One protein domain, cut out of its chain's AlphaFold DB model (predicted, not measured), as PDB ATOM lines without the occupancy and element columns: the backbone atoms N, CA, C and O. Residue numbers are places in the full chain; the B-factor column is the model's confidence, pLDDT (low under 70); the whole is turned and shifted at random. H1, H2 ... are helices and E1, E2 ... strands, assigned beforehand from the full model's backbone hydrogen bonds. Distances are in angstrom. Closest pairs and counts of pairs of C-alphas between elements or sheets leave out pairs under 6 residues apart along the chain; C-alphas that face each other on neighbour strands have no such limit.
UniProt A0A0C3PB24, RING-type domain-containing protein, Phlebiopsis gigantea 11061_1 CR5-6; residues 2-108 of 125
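What this domain is: This is residues 2 to 108 of the 125 residues of the protein "RING-type domain-containing protein" of Phlebiopsis gigantea 11061_1 CR5-6 (UniProt A0A0C3PB24). The model has a small head built of two short antiparallel hairpins, E1 with E2 and E3 with E4, the short helix H2 and many loops, and from it runs a pair of helices, H1 and the much longer H3, side by side and opposite ways. Residues 96 to 108, of which 96 to 107 belong to H3, stick out as an arm at the far end and make much of the length. The printed part has 107 residues, with three named helices and four named strands in the order H1 E1 E2 H2 E3 E4 H3; there are two sheets of two strands, and the class is mixed, helices and strands. The whole is loose, with a radius of gyration of the C-alphas of 18.7 A, and spans 65 by 27 by 21 A.

Where its parts are: E1 is residues 35 to 37, with C-alpha 35 at (5.085, 0.171, -12.751), and E2 is residues 43 to 45. H2 is residues 46 to 52, 9.9 A from first to last C-alpha. E3 is residues 59 to 61 and E4 residues 68 to 70. H1 is residues 2 to 13, 16.6 A long, beginning at C-alpha 2 at (-13.401, -12.716, -32.012). H3 is residues 81 to 107, 39.3 A long, and ends at C-alpha 107 at (-33.249, -26.114, -28.726).

How they stand to each other: E1 and E2 form a hairpin, antiparallel at 154 degrees, with N 36 and O 44 within hydrogen-bond range at 2.9 A. Residues 36 to 37 of E1 also pair with residues 75 to 76, antiparallel. The closest C-alphas of E1 and H2 are those of Val 35 and Thr 46, 5.3 A apart. The closest of H2 and E3 are those of Leu 52 and Val 60, 6.7 A apart. E3 and E4 form the other hairpin, antiparallel at 143 degrees, with N 60 and O 69 at 2.8 A. E1 is apart from E3 and from E4. Residues 16 to 17 pair with residues 79 to 80, parallel. H1 and H3 touch at a shallow tilt of 21 degrees, opposite ways; the closest C-alphas are those of Phe 8 and Leu 88, 6.4 A apart, and H3 touches H1 with residues 84 to 95 alone. H2 and H3 are apart. In H1, H2 and H3 every O i to N i+4 pair is within hydrogen-bond range.

The domain as a whole: The two C-alphas farthest apart, those of His 56 and Asp 108, are 65.9 A from each other. Without residues 96 to 108 the body spans 45 by 28 by 21 A. The printed part has no cut. The link from H1 to E1, 21 residues, is long. The mean pLDDT of the printed part is 86.1, and residues 54 to 57 and 100 to 108 are under 70.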
ATOM      1  N   ARG A   2     -14.780 -13.241 -31.799       81.19
ATOM      2  CA  ARG A   2     -13.401 -12.716 -32.012       81.19
ATOM      3  C   ARG A   2     -12.947 -11.612 -31.039       81.19
ATOM      4  O   ARG A   2     -11.788 -11.592 -30.657       81.19
ATOM      5  N   LYS A   3     -13.852 -10.717 -30.620       86.75
ATOM      6  CA  LYS A   3     -13.548  -9.648 -29.647       86.75
ATOM      7  C   LYS A   3     -13.217 -10.184 -28.243       86.75
ATOM      8  O   LYS A   3     -12.356  -9.622 -27.584       86.75
ATOM      9  N   LEU A   4     -13.879 -11.262 -27.805       88.06
ATOM     10  CA  LEU A   4     -13.623 -11.882 -26.498       88.06
ATOM     11  C   LEU A   4     -12.297 -12.635 -26.495       88.06
ATOM     12  O   LEU A   4     -11.529 -12.473 -25.561       88.06
ATOM     13  N   LEU A   5     -12.012 -13.386 -27.563       89.25
ATOM     14  CA  LEU A   5     -10.728 -14.076 -27.715       89.25
ATOM     15  C   LEU A   5      -9.558 -13.091 -27.771       89.25
ATOM     16  O   LEU A   5      -8.532 -13.334 -27.151       89.25
ATOM     17  N   ARG A   6      -9.733 -11.956 -28.465       92.06
ATOM     18  CA  ARG A   6      -8.723 -10.893 -28.488       92.06
ATOM     19  C   ARG A   6      -8.498 -10.324 -27.087       92.06
ATOM     20  O   ARG A   6      -7.381 -10.348 -26.608       92.06
ATOM     21  N   LYS A   7      -9.578  -9.973 -26.381       90.81
ATOM     22  CA  LYS A   7      -9.497  -9.498 -24.994       90.81
ATOM     23  C   LYS A   7      -8.855 -10.517 -24.042       90.81
ATOM     24  O   LYS A   7      -8.099 -10.120 -23.170       90.81
ATOM     25  N   PHE A   8      -9.163 -11.804 -24.190       92.75
ATOM     26  CA  PHE A   8      -8.536 -12.869 -23.406       92.75
ATOM     27  C   PHE A   8      -7.027 -12.917 -23.656       92.75
ATOM     28  O   PHE A   8      -6.258 -12.897 -22.706       92.75
ATOM     29  N   HIS A   9      -6.614 -12.924 -24.926       92.50
ATOM     30  CA  HIS A   9      -5.204 -12.895 -25.305       92.50
ATOM     31  C   HIS A   9      -4.490 -11.651 -24.754       92.50
ATOM     32  O   HIS A   9      -3.418 -11.778 -24.176       92.50
ATOM     33  N   ASP A  10      -5.104 -10.472 -24.875       91.25
ATOM     34  CA  ASP A  10      -4.530  -9.215 -24.388       91.25
ATOM     35  C   ASP A  10      -4.294  -9.253 -22.866       91.25
ATOM     36  O   ASP A  10      -3.246  -8.818 -22.398       91.25
ATOM     37  N   ILE A  11      -5.228  -9.829 -22.094       91.44
ATOM     38  CA  ILE A  11      -5.072 -10.003 -20.639       91.44
ATOM     39  C   ILE A  11      -4.037 -11.089 -20.315       91.44
ATOM     40  O   ILE A  11      -3.287 -10.940 -19.362       91.44
ATOM     41  N   MET A  12      -3.972 -12.181 -21.080       90.19
ATOM     42  CA  MET A  12      -3.007 -13.265 -20.838       90.19
ATOM     43  C   MET A  12      -1.555 -12.837 -21.067       90.19
ATOM     44  O   MET A  12      -0.664 -13.330 -20.387       90.19
ATOM     45  N   VAL A  13      -1.314 -11.967 -22.049       88.88
ATOM     46  CA  VAL A  13       0.038 -11.517 -22.419       88.88
ATOM     47  C   VAL A  13       0.470 -10.283 -21.619       88.88
ATOM     48  O   VAL A  13       1.664 -10.018 -21.518       88.88
ATOM     49  N   SER A  14      -0.464  -9.536 -21.019       87.25
ATOM     50  CA  SER A  14      -0.105  -8.405 -20.161       87.25
ATOM     51  C   SER A  14       0.656  -8.874 -18.921       87.25
ATOM     52  O   SER A  14       0.214  -9.800 -18.243       87.25
ATOM     53  N   GLY A  15       1.761  -8.203 -18.593       86.38
ATOM     54  CA  GLY A  15       2.466  -8.434 -17.333       86.38
ATOM     55  C   GLY A  15       1.604  -8.075 -16.118       86.38
ATOM     56  O   GLY A  15       0.751  -7.186 -16.191       86.38
ATOM     57  N   SER A  16       1.858  -8.751 -15.001       92.38
ATOM     58  CA  SER A  16       1.216  -8.522 -13.706       92.38
ATOM     59  C   SER A  16       2.263  -8.439 -12.601       92.38
ATOM     60  O   SER A  16       3.311  -9.068 -12.714       92.38
ATOM     61  N   ILE A  17       1.948  -7.718 -11.528       93.12
ATOM     62  CA  ILE A  17       2.734  -7.710 -10.281       93.12
ATOM     63  C   ILE A  17       2.026  -8.501  -9.180       93.12
ATOM     64  O   ILE A  17       0.800  -8.650  -9.213       93.12
ATOM     65  N   GLU A  18       2.769  -8.985  -8.193       90.94
ATOM     66  CA  GLU A  18       2.169  -9.554  -6.982       90.94
ATOM     67  C   GLU A  18       1.611  -8.456  -6.059       90.94
ATOM     68  O   GLU A  18       2.037  -7.298  -6.084       90.94
ATOM     69  N   ASP A  19       0.618  -8.811  -5.240       87.44
ATOM     70  CA  ASP A  19       0.057  -7.886  -4.256       87.44
ATOM     71  C   ASP A  19       1.107  -7.609  -3.163       87.44
ATOM     72  O   ASP A  19       1.548  -8.523  -2.464       87.44
ATOM     73  N   GLY A  20       1.511  -6.344  -3.014       87.31
ATOM     74  CA  GLY A  20       2.561  -5.940  -2.075       87.31
ATOM     75  C   GLY A  20       3.992  -6.134  -2.591       87.31
ATOM     76  O   GLY A  20       4.930  -6.060  -1.800       87.31
ATOM     77  N   GLU A  21       4.186  -6.384  -3.890       91.19
ATOM     78  CA  GLU A  21       5.520  -6.469  -4.489       91.19
ATOM     79  C   GLU A  21       6.272  -5.133  -4.346       91.19
ATOM     80  O   GLU A  21       5.711  -4.056  -4.549       91.19
ATOM     81  N   GLU A  22       7.559  -5.178  -4.006       94.56
ATOM     82  CA  GLU A  22       8.373  -3.983  -3.780       94.56
ATOM     83  C   GLU A  22       9.344  -3.733  -4.932       94.56
ATOM     84  O   GLU A  22       9.934  -4.651  -5.503       94.56
ATOM     85  N   CYS A  23       9.572  -2.460  -5.252       93.69
ATOM     86  CA  CYS A  23      10.542  -2.093  -6.273       93.69
ATOM     87  C   CYS A  23      11.962  -2.446  -5.792       93.69
ATOM     88  O   CYS A  23      12.387  -1.939  -4.751       93.69
ATOM     89  N   PRO A  24      12.767  -3.195  -6.566       92.00
ATOM     90  CA  PRO A  24      14.105  -3.621  -6.140       92.00
ATOM     91  C   PRO A  24      15.122  -2.470  -6.021       92.00
ATOM     92  O   PRO A  24      16.233  -2.678  -5.541       92.00
ATOM     93  N   ILE A  25      14.772  -1.258  -6.471       93.19
ATOM     94  CA  ILE A  25      15.644  -0.073  -6.426       93.19
ATOM     95  C   ILE A  25      15.359   0.779  -5.185       93.19
ATOM     96  O   ILE A  25      16.285   1.131  -4.459       93.19
ATOM     97  N   CYS A  26      14.096   1.156  -4.964       94.62
ATOM     98  CA  CYS A  26      13.704   2.041  -3.862       94.62
ATOM     99  C   CYS A  26      13.057   1.319  -2.676       94.62
ATOM    100  O   CYS A  26      12.764   1.980  -1.682       94.62
ATOM    101  N   MET A  27      12.820   0.006  -2.778       93.00
ATOM    102  CA  MET A  27      12.173  -0.819  -1.745       93.00
ATOM    103  C   MET A  27      10.813  -0.258  -1.307       93.00
ATOM    104  O   MET A  27      10.435  -0.318  -0.143       93.00
ATOM    105  N   THR A  28      10.101   0.379  -2.236       94.25
ATOM    106  CA  THR A  28       8.749   0.899  -2.009       94.25
ATOM    107  C   THR A  28       7.751  -0.003  -2.716       94.25
ATOM    108  O   THR A  28       8.025  -0.465  -3.827       94.25
ATOM    109  N   GLU A  29       6.602  -0.218  -2.082       93.88
ATOM    110  CA  GLU A  29       5.492  -0.993  -2.632       93.88
ATOM    111  C   GLU A  29       5.078  -0.474  -4.017       93.88
ATOM    112  O   GLU A  29       4.834   0.722  -4.229       93.88
ATOM    113  N   MET A  30       5.018  -1.396  -4.971       92.44
ATOM    114  CA  MET A  30       4.675  -1.142  -6.356       92.44
ATOM    115  C   MET A  30       3.162  -1.109  -6.540       92.44
ATOM    116  O   MET A  30       2.432  -1.982  -6.083       92.44
ATOM    117  N   LYS A  31       2.684  -0.084  -7.249       90.88
ATOM    118  CA  LYS A  31       1.258   0.115  -7.516       90.88
ATOM    119  C   LYS A  31       0.954  -0.063  -8.989       90.88
ATOM    120  O   LYS A  31       1.647   0.478  -9.851       90.88
ATOM    121  N   VAL A  32      -0.137  -0.765  -9.267       90.69
ATOM    122  CA  VAL A  32      -0.682  -0.913 -10.617       90.69
ATOM    123  C   VAL A  32      -0.855   0.456 -11.284       90.69
ATOM    124  O   VAL A  32      -1.282   1.421 -10.651       90.69
ATOM    125  N   GLY A  33      -0.491   0.551 -12.562       89.69
ATOM    126  CA  GLY A  33      -0.490   1.799 -13.327       89.69
ATOM    127  C   GLY A  33       0.723   2.700 -13.075       89.69
ATOM    128  O   GLY A  33       0.898   3.682 -13.792       89.69
ATOM    129  N   GLN A  34       1.576   2.377 -12.096       91.12
ATOM    130  CA  GLN A  34       2.800   3.120 -11.768       91.12
ATOM    131  C   GLN A  34       4.063   2.251 -11.842       91.12
ATOM    132  O   GLN A  34       5.089   2.589 -11.243       91.12
ATOM    133  N   VAL A  35       4.001   1.146 -12.584       92.88
ATOM    134  CA  VAL A  35       5.085   0.171 -12.751       92.88
ATOM    135  C   VAL A  35       5.297  -0.088 -14.231       92.88
ATOM    136  O   VAL A  35       4.332  -0.315 -14.963       92.88
ATOM    137  N   TYR A  36       6.559  -0.089 -14.647       91.94
ATOM    138  CA  TYR A  36       6.963  -0.462 -15.995       91.94
ATOM    139  C   TYR A  36       7.518  -1.880 -16.012       91.94
ATOM    140  O   TYR A  36       8.389  -2.225 -15.211       91.94
ATOM    141  N   SER A  37       7.036  -2.672 -16.961       92.44
ATOM    142  CA  SER A  37       7.626  -3.937 -17.365       92.44
ATOM    143  C   SER A  37       8.601  -3.696 -18.507       92.44
ATOM    144  O   SER A  37       8.278  -3.072 -19.519       92.44
ATOM    145  N   TYR A  38       9.821  -4.183 -18.330       92.38
ATOM    146  CA  TYR A  38      10.869  -4.119 -19.333       92.38
ATOM    147  C   TYR A  38      10.733  -5.316 -20.291       92.38
ATOM    148  O   TYR A  38      10.286  -6.386 -19.890       92.38
ATOM    149  N   THR A  39      11.246  -5.226 -21.526       91.31
ATOM    150  CA  THR A  39      11.268  -6.374 -22.475       91.31
ATOM    151  C   THR A  39      12.166  -7.543 -22.039       91.31
ATOM    152  O   THR A  39      12.293  -8.555 -22.730       91.31
ATOM    153  N   CYS A  40      12.866  -7.389 -20.917       92.31
ATOM    154  CA  CYS A  40      13.587  -8.450 -20.224       92.31
ATOM    155  C   CYS A  40      12.810  -9.021 -19.029       92.31
ATOM    156  O   CYS A  40      13.442  -9.669 -18.200       92.31
ATOM    157  N   GLU A  41      11.509  -8.734 -18.920       90.00
ATOM    158  CA  GLU A  41      10.586  -9.222 -17.881       90.00
ATOM    159  C   GLU A  41      10.906  -8.736 -16.457       90.00
ATOM    160  O   GLU A  41      10.408  -9.280 -15.480       90.00
ATOM    161  N   HIS A  42      11.725  -7.691 -16.320       91.94
ATOM    162  CA  HIS A  42      11.992  -7.065 -15.026       91.94
ATOM    163  C   HIS A  42      11.102  -5.841 -14.824       91.94
ATOM    164  O   HIS A  42      10.922  -5.038 -15.743       91.94
ATOM    165  N   THR A  43      10.585  -5.682 -13.613       92.75
ATOM    166  CA  THR A  43       9.620  -4.644 -13.252       92.75
ATOM    167  C   THR A  43      10.238  -3.623 -12.305       92.75
ATOM    168  O   THR A  43      11.013  -3.955 -11.406       92.75
ATOM    169  N   PHE A  44       9.918  -2.348 -12.519       93.19
ATOM    170  CA  PHE A  44      10.375  -1.250 -11.668       93.19
ATOM    171  C   PHE A  44       9.293  -0.177 -11.560       93.19
ATOM    172  O   PHE A  44       8.493   0.012 -12.480       93.19
ATOM    173  N   CYS A  45       9.274   0.564 -10.451       93.38
ATOM    174  CA  CYS A  45       8.359   1.691 -10.321       93.38
ATOM    175  C   CYS A  45       8.736   2.835 -11.279       93.38
ATOM    176  O   CYS A  45       9.913   3.087 -11.552       93.38
ATOM    177  N   THR A  46       7.715   3.557 -11.737       91.50
ATOM    178  CA  THR A  46       7.813   4.756 -12.592       91.50
ATOM    179  C   THR A  46       8.886   5.730 -12.117       91.50
ATOM    180  O   THR A  46       9.760   6.100 -12.893       91.50
ATOM    181  N   GLU A  47       8.904   6.065 -10.825       91.50
ATOM    182  CA  GLU A  47       9.877   7.007 -10.265       91.50
ATOM    183  C   GLU A  47      11.334   6.564 -10.447       91.50
ATOM    184  O   GLU A  47      12.221   7.390 -10.671       91.50
ATOM    185  N   CYS A  48      11.609   5.267 -10.308       91.56
ATOM    186  CA  CYS A  48      12.953   4.736 -10.489       91.56
ATOM    187  C   CYS A  48      13.322   4.652 -11.968       91.56
ATOM    188  O   CYS A  48      14.445   5.005 -12.323       91.56
ATOM    189  N   THR A  49      12.389   4.249 -12.830       89.44
ATOM    190  CA  THR A  49      12.584   4.252 -14.285       89.44
ATOM    191  C   THR A  49      12.874   5.659 -14.812       89.44
ATOM    192  O   THR A  49      13.823   5.843 -15.575       89.44
ATOM    193  N   ASP A  50      12.149   6.670 -14.337       88.19
ATOM    194  CA  ASP A  50      12.348   8.066 -14.733       88.19
ATOM    195  C   ASP A  50      13.722   8.595 -14.296       88.19
ATOM    196  O   ASP A  50      14.408   9.278 -15.063       88.19
ATOM    197  N   LYS A  51      14.177   8.224 -13.091       88.38
ATOM    198  CA  LYS A  51      15.523   8.561 -12.587       88.38
ATOM    199  C   LYS A  51      16.643   7.874 -13.366       88.38
ATOM    200  O   LYS A  51      17.740   8.424 -13.434       88.38
ATOM    201  N   LEU A  52      16.394   6.689 -13.923       84.75
ATOM    202  CA  LEU A  52      17.369   5.956 -14.738       84.75
ATOM    203  C   LEU A  52      17.520   6.540 -16.142       84.75
ATOM    204  O   LEU A  52      18.550   6.320 -16.774       84.75
ATOM    205  N   ALA A  53      16.526   7.286 -16.625       74.81
ATOM    206  CA  ALA A  53      16.562   7.896 -17.946       74.81
ATOM    207  C   ALA A  53      16.065   9.350 -17.929       74.81
ATOM    208  O   ALA A  53      15.041   9.670 -18.552       74.81
ATOM    209  N   PRO A  54      16.794  10.255 -17.255       68.12
ATOM    210  CA  PRO A  54      16.428  11.654 -17.187       68.12
ATOM    211  C   PRO A  54      16.640  12.306 -18.564       68.12
ATOM    212  O   PRO A  54      17.739  12.670 -18.972       68.12
ATOM    213  N   THR A  55      15.538  12.509 -19.280       61.09
ATOM    214  CA  THR A  55      15.333  13.563 -20.295       61.09
ATOM    215  C   THR A  55      16.077  13.548 -21.645       61.09
ATOM    216  O   THR A  55      15.601  14.253 -22.526       61.09
ATOM    217  N   HIS A  56      17.124  12.752 -21.904       55.56
ATOM    218  CA  HIS A  56      17.744  12.734 -23.256       55.56
ATOM    219  C   HIS A  56      18.126  11.376 -23.845       55.56
ATOM    220  O   HIS A  56      18.444  11.304 -25.030       55.56
ATOM    221  N   GLU A  57      18.053  10.302 -23.067       63.66
ATOM    222  CA  GLU A  57      18.311   8.963 -23.582       63.66
ATOM    223  C   GLU A  57      16.979   8.243 -23.817       63.66
ATOM    224  O   GLU A  57      16.185   8.040 -22.895       63.66
ATOM    225  N   GLU A  58      16.727   7.882 -25.078       77.19
ATOM    226  CA  GLU A  58      15.625   6.993 -25.481       77.19
ATOM    227  C   GLU A  58      15.857   5.559 -24.991       77.19
ATOM    228  O   GLU A  58      14.930   4.756 -24.958       77.19
ATOM    229  N   ILE A  59      17.087   5.238 -24.579       84.62
ATOM    230  CA  ILE A  59      17.512   3.898 -24.195       84.62
ATOM    231  C   ILE A  59      17.789   3.858 -22.696       84.62
ATOM    232  O   ILE A  59      18.640   4.584 -22.192       84.62
ATOM    233  N   VAL A  60      17.128   2.943 -21.996       88.19
ATOM    234  CA  VAL A  60      17.329   2.656 -20.575       88.19
ATOM    235  C   VAL A  60      18.060   1.325 -20.429       88.19
ATOM    236  O   VAL A  60      17.767   0.350 -21.123       88.19
ATOM    237  N   SER A  61      19.033   1.262 -19.522       90.50
ATOM    238  CA  SER A  61      19.693   0.005 -19.161       90.50
ATOM    239  C   SER A  61      18.977  -0.633 -17.975       90.50
ATOM    240  O   SER A  61      18.824   0.007 -16.936       90.50
ATOM    241  N   CYS A  62      18.555  -1.892 -18.106       91.44
ATOM    242  CA  CYS A  62      17.954  -2.636 -17.000       91.44
ATOM    243  C   CYS A  62      18.958  -2.783 -15.835       91.44
ATOM    244  O   CYS A  62      20.039  -3.341 -16.043       91.44
ATOM    245  N   PRO A  63      18.618  -2.372 -14.602       90.81
ATOM    246  CA  PRO A  63      19.505  -2.520 -13.444       90.81
ATOM    247  C   PRO A  63      19.872  -3.972 -13.108       90.81
ATOM    248  O   PRO A  63      20.975  -4.222 -12.626       90.81
ATOM    249  N   THR A  64      18.988  -4.929 -13.405       91.56
ATOM    250  CA  THR A  64      19.184  -6.347 -13.059       91.56
ATOM    251  C   THR A  64      20.018  -7.092 -14.097       91.56
ATOM    252  O   THR A  64      20.973  -7.784 -13.750       91.56
ATOM    253  N   CYS A  65      19.702  -6.938 -15.389       94.12
ATOM    254  CA  CYS A  65      20.331  -7.720 -16.464       94.12
ATOM    255  C   CYS A  65      21.168  -6.893 -17.454       94.12
ATOM    256  O   CYS A  65      21.775  -7.457 -18.364       94.12
ATOM    257  N   ARG A  66      21.217  -5.562 -17.298       90.88
ATOM    258  CA  ARG A  66      21.956  -4.605 -18.150       90.88
ATOM    259  C   ARG A  66      21.552  -4.601 -19.629       90.88
ATOM    260  O   ARG A  66      22.269  -4.051 -20.466       90.88
ATOM    261  N   LYS A  67      20.406  -5.199 -19.968       91.75
ATOM    262  CA  LYS A  67      19.834  -5.131 -21.317       91.75
ATOM    263  C   LYS A  67      19.426  -3.688 -21.622       91.75
ATOM    264  O   LYS A  67      18.830  -3.026 -20.775       91.75
ATOM    265  N   ARG A  68      19.760  -3.219 -22.825       90.75
ATOM    266  CA  ARG A  68      19.362  -1.906 -23.349       90.75
ATOM    267  C   ARG A  68      17.957  -1.997 -23.923       90.75
ATOM    268  O   ARG A  68      17.703  -2.889 -24.730       90.75
ATOM    269  N   ILE A  69      17.074  -1.111 -23.491       89.94
ATOM    270  CA  ILE A  69      15.643  -1.146 -23.794       89.94
ATOM    271  C   ILE A  69      15.197   0.257 -24.185       89.94
ATOM    272  O   ILE A  69      15.609   1.216 -23.536       89.94
ATOM    273  N   SER A  70      14.403   0.380 -25.249       88.69
ATOM    274  CA  SER A  70      13.823   1.669 -25.633       88.69
ATOM    275  C   SER A  70      12.702   2.054 -24.675       88.69
ATOM    276  O   SER A  70      11.977   1.186 -24.188       88.69
ATOM    277  N   LYS A  71      12.508   3.352 -24.437       82.12
ATOM    278  CA  LYS A  71      11.356   3.850 -23.677       82.12
ATOM    279  C   LYS A  71      10.017   3.468 -24.297       82.12
ATOM    280  O   LYS A  71       9.076   3.220 -23.553       82.12
ATOM    281  N   ASP A  72       9.964   3.368 -25.620       85.44
ATOM    282  CA  ASP A  72       8.751   2.986 -26.350       85.44
ATOM    283  C   ASP A  72       8.417   1.492 -26.223       85.44
ATOM    284  O   ASP A  72       7.276   1.101 -26.447       85.44
ATOM    285  N   ASP A  73       9.395   0.663 -25.841       87.75
ATOM    286  CA  ASP A  73       9.220  -0.784 -25.667       87.75
ATOM    287  C   ASP A  73       8.835  -1.162 -24.222       87.75
ATOM    288  O   ASP A  73       8.807  -2.346 -23.876       87.75
ATOM    289  N   MET A  74       8.627  -0.178 -23.342       88.25
ATOM    290  CA  MET A  74       8.226  -0.420 -21.957       88.25
ATOM    291  C   MET A  74       6.707  -0.405 -21.829       88.25
ATOM    292  O   MET A  74       6.047   0.569 -22.184       88.25
ATOM    293  N   ASP A  75       6.165  -1.459 -21.225       90.31
ATOM    294  CA  ASP A  75       4.730  -1.591 -20.991       90.31
ATOM    295  C   ASP A  75       4.377  -1.227 -19.549       90.31
ATOM    296  O   ASP A  75       5.051  -1.628 -18.601       90.31
ATOM    297  N   VAL A  76       3.283  -0.489 -19.358       91.75
ATOM    298  CA  VAL A  76       2.768  -0.186 -18.015       91.75
ATOM    299  C   VAL A  76       1.925  -1.355 -17.522       91.75
ATOM    300  O   VAL A  76       0.930  -1.711 -18.156       91.75
ATOM    301  N   ILE A  77       2.255  -1.894 -16.348       92.19
ATOM    302  CA  ILE A  77       1.480  -2.973 -15.731       92.19
ATOM    303  C   ILE A  77       0.124  -2.445 -15.251       92.19
ATOM    304  O   ILE A  77       0.052  -1.518 -14.443       92.19
ATOM    305  N   GLN A  78      -0.951  -3.062 -15.747       90.94
ATOM    306  CA  GLN A  78      -2.344  -2.660 -15.497       90.94
ATOM    307  C   GLN A  78      -3.085  -3.555 -14.498       90.94
ATOM    308  O   GLN A  78      -4.228  -3.255 -14.159       90.94
ATOM    309  N   PHE A  79      -2.461  -4.636 -14.026       90.44
ATOM    310  CA  PHE A  79      -3.100  -5.599 -13.133       90.44
ATOM    311  C   PHE A  79      -2.128  -6.094 -12.066       90.44
ATOM    312  O   PHE A  79      -0.944  -6.297 -12.338       90.44
ATOM    313  N   THR A  80      -2.647  -6.359 -10.869       92.69
ATOM    314  CA  THR A  80      -2.021  -7.356  -9.993       92.69
ATOM    315  C   THR A  80      -2.358  -8.762 -10.488       92.69
ATOM    316  O   THR A  80      -3.299  -8.938 -11.268       92.69
ATOM    317  N   ALA A  81      -1.615  -9.775 -10.042       90.75
ATOM    318  CA  ALA A  81      -1.879 -11.171 -10.387       90.75
ATOM    319  C   ALA A  81      -3.343 -11.543 -10.093       90.75
ATOM    320  O   ALA A  81      -4.047 -12.061 -10.959       90.75
ATOM    321  N   SER A  82      -3.836 -11.179  -8.907       91.62
ATOM    322  CA  SER A  82      -5.227 -11.385  -8.490       91.62
ATOM    323  C   SER A  82      -6.219 -10.714  -9.452       91.62
ATOM    324  O   SER A  82      -7.146 -11.354  -9.951       91.62
ATOM    325  N   GLN A  83      -5.979  -9.449  -9.811       92.50
ATOM    326  CA  GLN A  83      -6.843  -8.698 -10.732       92.50
ATOM    327  C   GLN A  83      -6.828  -9.253 -12.161       92.50
ATOM    328  O   GLN A  83      -7.849  -9.215 -12.853       92.50
ATOM    329  N   GLN A  84      -5.684  -9.760 -12.621       93.50
ATOM    330  CA  GLN A  84      -5.554 -10.383 -13.934       93.50
ATOM    331  C   GLN A  84      -6.410 -11.651 -14.008       93.50
ATOM    332  O   GLN A  84      -7.173 -11.823 -14.962       93.50
ATOM    333  N   TRP A  85      -6.348 -12.501 -12.978       93.44
ATOM    334  CA  TRP A  85      -7.185 -13.697 -12.873       93.44
ATOM    335  C   TRP A  85      -8.677 -13.362 -12.855       93.44
ATOM    336  O   TRP A  85      -9.438 -13.944 -13.632       93.44
ATOM    337  N   ASP A  86      -9.091 -12.376 -12.061       94.38
ATOM    338  CA  ASP A  86     -10.483 -11.911 -12.029       94.38
ATOM    339  C   ASP A  86     -10.950 -11.418 -13.409       94.38
ATOM    340  O   ASP A  86     -12.055 -11.729 -13.873       94.38
ATOM    341  N   ALA A  87     -10.090 -10.684 -14.121       93.19
ATOM    342  CA  ALA A  87     -10.384 -10.201 -15.464       93.19
ATOM    343  C   ALA A  87     -10.538 -11.350 -16.478       93.19
ATOM    344  O   ALA A  87     -11.432 -11.290 -17.335       93.19
ATOM    345  N   LEU A  88      -9.716 -12.401 -16.374       93.75
ATOM    346  CA  LEU A  88      -9.811 -13.611 -17.196       93.75
ATOM    347  C   LEU A  88     -11.100 -14.387 -16.908       93.75
ATOM    348  O   LEU A  88     -11.822 -14.735 -17.850       93.75
ATOM    349  N   LEU A  89     -11.445 -14.585 -15.633       94.25
ATOM    350  CA  LEU A  89     -12.692 -15.238 -15.224       94.25
ATOM    351  C   LEU A  89     -13.913 -14.492 -15.771       94.25
ATOM    352  O   LEU A  89     -14.791 -15.098 -16.385       94.25
ATOM    353  N   ALA A  90     -13.921 -13.161 -15.701       93.62
ATOM    354  CA  ALA A  90     -14.992 -12.351 -16.275       93.62
ATOM    355  C   ALA A  90     -15.100 -12.476 -17.809       93.62
ATOM    356  O   ALA A  90     -16.161 -12.234 -18.400       93.62
ATOM    357  N   VAL A  91     -14.010 -12.785 -18.521       92.50
ATOM    358  CA  VAL A  91     -14.070 -13.106 -19.959       92.50
ATOM    359  C   VAL A  91     -14.660 -14.499 -20.179       92.50
ATOM    360  O   VAL A  91     -15.545 -14.632 -21.029       92.50
ATOM    361  N   ALA A  92     -14.245 -15.493 -19.393       90.19
ATOM    362  CA  ALA A  92     -14.764 -16.856 -19.464       90.19
ATOM    363  C   ALA A  92     -16.274 -16.919 -19.172       90.19
ATOM    364  O   ALA A  92     -17.026 -17.505 -19.947       90.19
ATOM    365  N   GLU A  93     -16.756 -16.226 -18.139       90.94
ATOM    366  CA  GLU A  93     -18.189 -16.147 -17.826       90.94
ATOM    367  C   GLU A  93     -19.009 -15.528 -18.962       90.94
ATOM    368  O   GLU A  93     -20.107 -15.986 -19.285       90.94
ATOM    369  N   ARG A  94     -18.489 -14.470 -19.597       88.69
ATOM    370  CA  ARG A  94     -19.143 -13.850 -20.761       88.69
ATOM    371  C   ARG A  94     -19.200 -14.798 -21.945       88.69
ATOM    372  O   ARG A  94     -20.189 -14.785 -22.673       88.69
ATOM    373  N   TRP A  95     -18.152 -15.588 -22.143       87.19
ATOM    374  CA  TRP A  95     -18.137 -16.611 -23.173       87.19
ATOM    375  C   TRP A  95     -19.179 -17.700 -22.885       87.19
ATOM    376  O   TRP A  95     -20.022 -17.943 -23.743       87.19
ATOM    377  N   ALA A  96     -19.232 -18.227 -21.658       85.94
ATOM    378  CA  ALA A  96     -20.219 -19.228 -21.243       85.94
ATOM    379  C   ALA A  96     -21.677 -18.752 -21.413       85.94
ATOM    380  O   ALA A  96     -22.544 -19.518 -21.826       85.94
ATOM    381  N   LYS A  97     -21.960 -17.467 -21.151       85.69
ATOM    382  CA  LYS A  97     -23.293 -16.874 -21.386       85.69
ATOM    383  C   LYS A  97     -23.679 -16.827 -22.867       85.69
ATOM    384  O   LYS A  97     -24.857 -16.958 -23.186       85.69
ATOM    385  N   ILE A  98     -22.717 -16.602 -23.764       79.81
ATOM    386  CA  ILE A  98     -22.958 -16.609 -25.217       79.81
ATOM    387  C   ILE A  98     -23.148 -18.041 -25.715       79.81
ATOM    388  O   ILE A  98     -24.010 -18.273 -26.556       79.81
ATOM    389  N   ASP A  99     -22.366 -18.977 -25.186       75.19
ATOM    390  CA  ASP A  99     -22.432 -20.385 -25.567       75.19
ATOM    391  C   ASP A  99     -23.789 -21.000 -25.190       75.19
ATOM    392  O   ASP A  99     -24.504 -21.485 -26.062       75.19
ATOM    393  N   ARG A 100     -24.248 -20.790 -23.945       66.44
ATOM    394  CA  ARG A 100     -25.598 -21.198 -23.508       66.44
ATOM    395  C   ARG A 100     -26.734 -20.556 -24.302       66.44
ATOM    396  O   ARG A 100     -27.775 -21.177 -24.483       66.44
ATOM    397  N   ARG A 101     -26.575 -19.304 -24.755       60.12
ATOM    398  CA  ARG A 101     -27.586 -18.663 -25.615       60.12
ATOM    399  C   ARG A 101     -27.717 -19.412 -26.937       60.12
ATOM    400  O   ARG A 101     -28.830 -19.599 -27.405       60.12
ATOM    401  N   ARG A 102     -26.595 -19.837 -27.516       56.88
ATOM    402  CA  ARG A 102     -26.591 -20.570 -28.779       56.88
ATOM    403  C   ARG A 102     -27.246 -21.943 -28.638       56.88
ATOM    404  O   ARG A 102     -27.974 -22.327 -29.536       56.88
ATOM    405  N   GLU A 103     -27.018 -22.633 -27.520       57.34
ATOM    406  CA  GLU A 103     -27.682 -23.910 -27.213       57.34
ATOM    407  C   GLU A 103     -29.207 -23.754 -27.083       57.34
ATOM    408  O   GLU A 103     -29.951 -24.564 -27.628       57.34
ATOM    409  N   LEU A 104     -29.680 -22.687 -26.424       53.09
ATOM    410  CA  LEU A 104     -31.113 -22.381 -26.296       53.09
ATOM    411  C   LEU A 104     -31.756 -21.979 -27.634       53.09
ATOM    412  O   LEU A 104     -32.856 -22.428 -27.927       53.09
ATOM    413  N   GLU A 105     -31.063 -21.196 -28.470       49.09
ATOM    414  CA  GLU A 105     -31.536 -20.832 -29.819       49.09
ATOM    415  C   GLU A 105     -31.628 -22.047 -30.762       49.09
ATOM    416  O   GLU A 105     -32.435 -22.033 -31.683       49.09
ATOM    417  N   THR A 106     -30.841 -23.103 -30.539       53.06
ATOM    418  CA  THR A 106     -30.954 -24.371 -31.288       53.06
ATOM    419  C   THR A 106     -31.945 -25.366 -30.686       53.06
ATOM    420  O   THR A 106     -32.333 -26.305 -31.365       53.06
ATOM    421  N   SER A 107     -32.344 -25.192 -29.422       46.41
ATOM    422  CA  SER A 107     -33.249 -26.114 -28.726       46.41
ATOM    423  C   SER A 107     -34.730 -25.819 -28.988       46.41
ATOM    424  O   SER A 107     -35.538 -26.731 -28.857       46.41
ATOM    425  N   ASP A 108     -35.089 -24.580 -29.339       47.69
ATOM    426  CA  ASP A 108     -36.487 -24.152 -29.544       47.69
ATOM    427  C   ASP A 108     -37.058 -24.527 -30.933       47.69
ATOM    428  O   ASP A 108     -38.250 -24.357 -31.170       47.69
TER     429      ASP A 108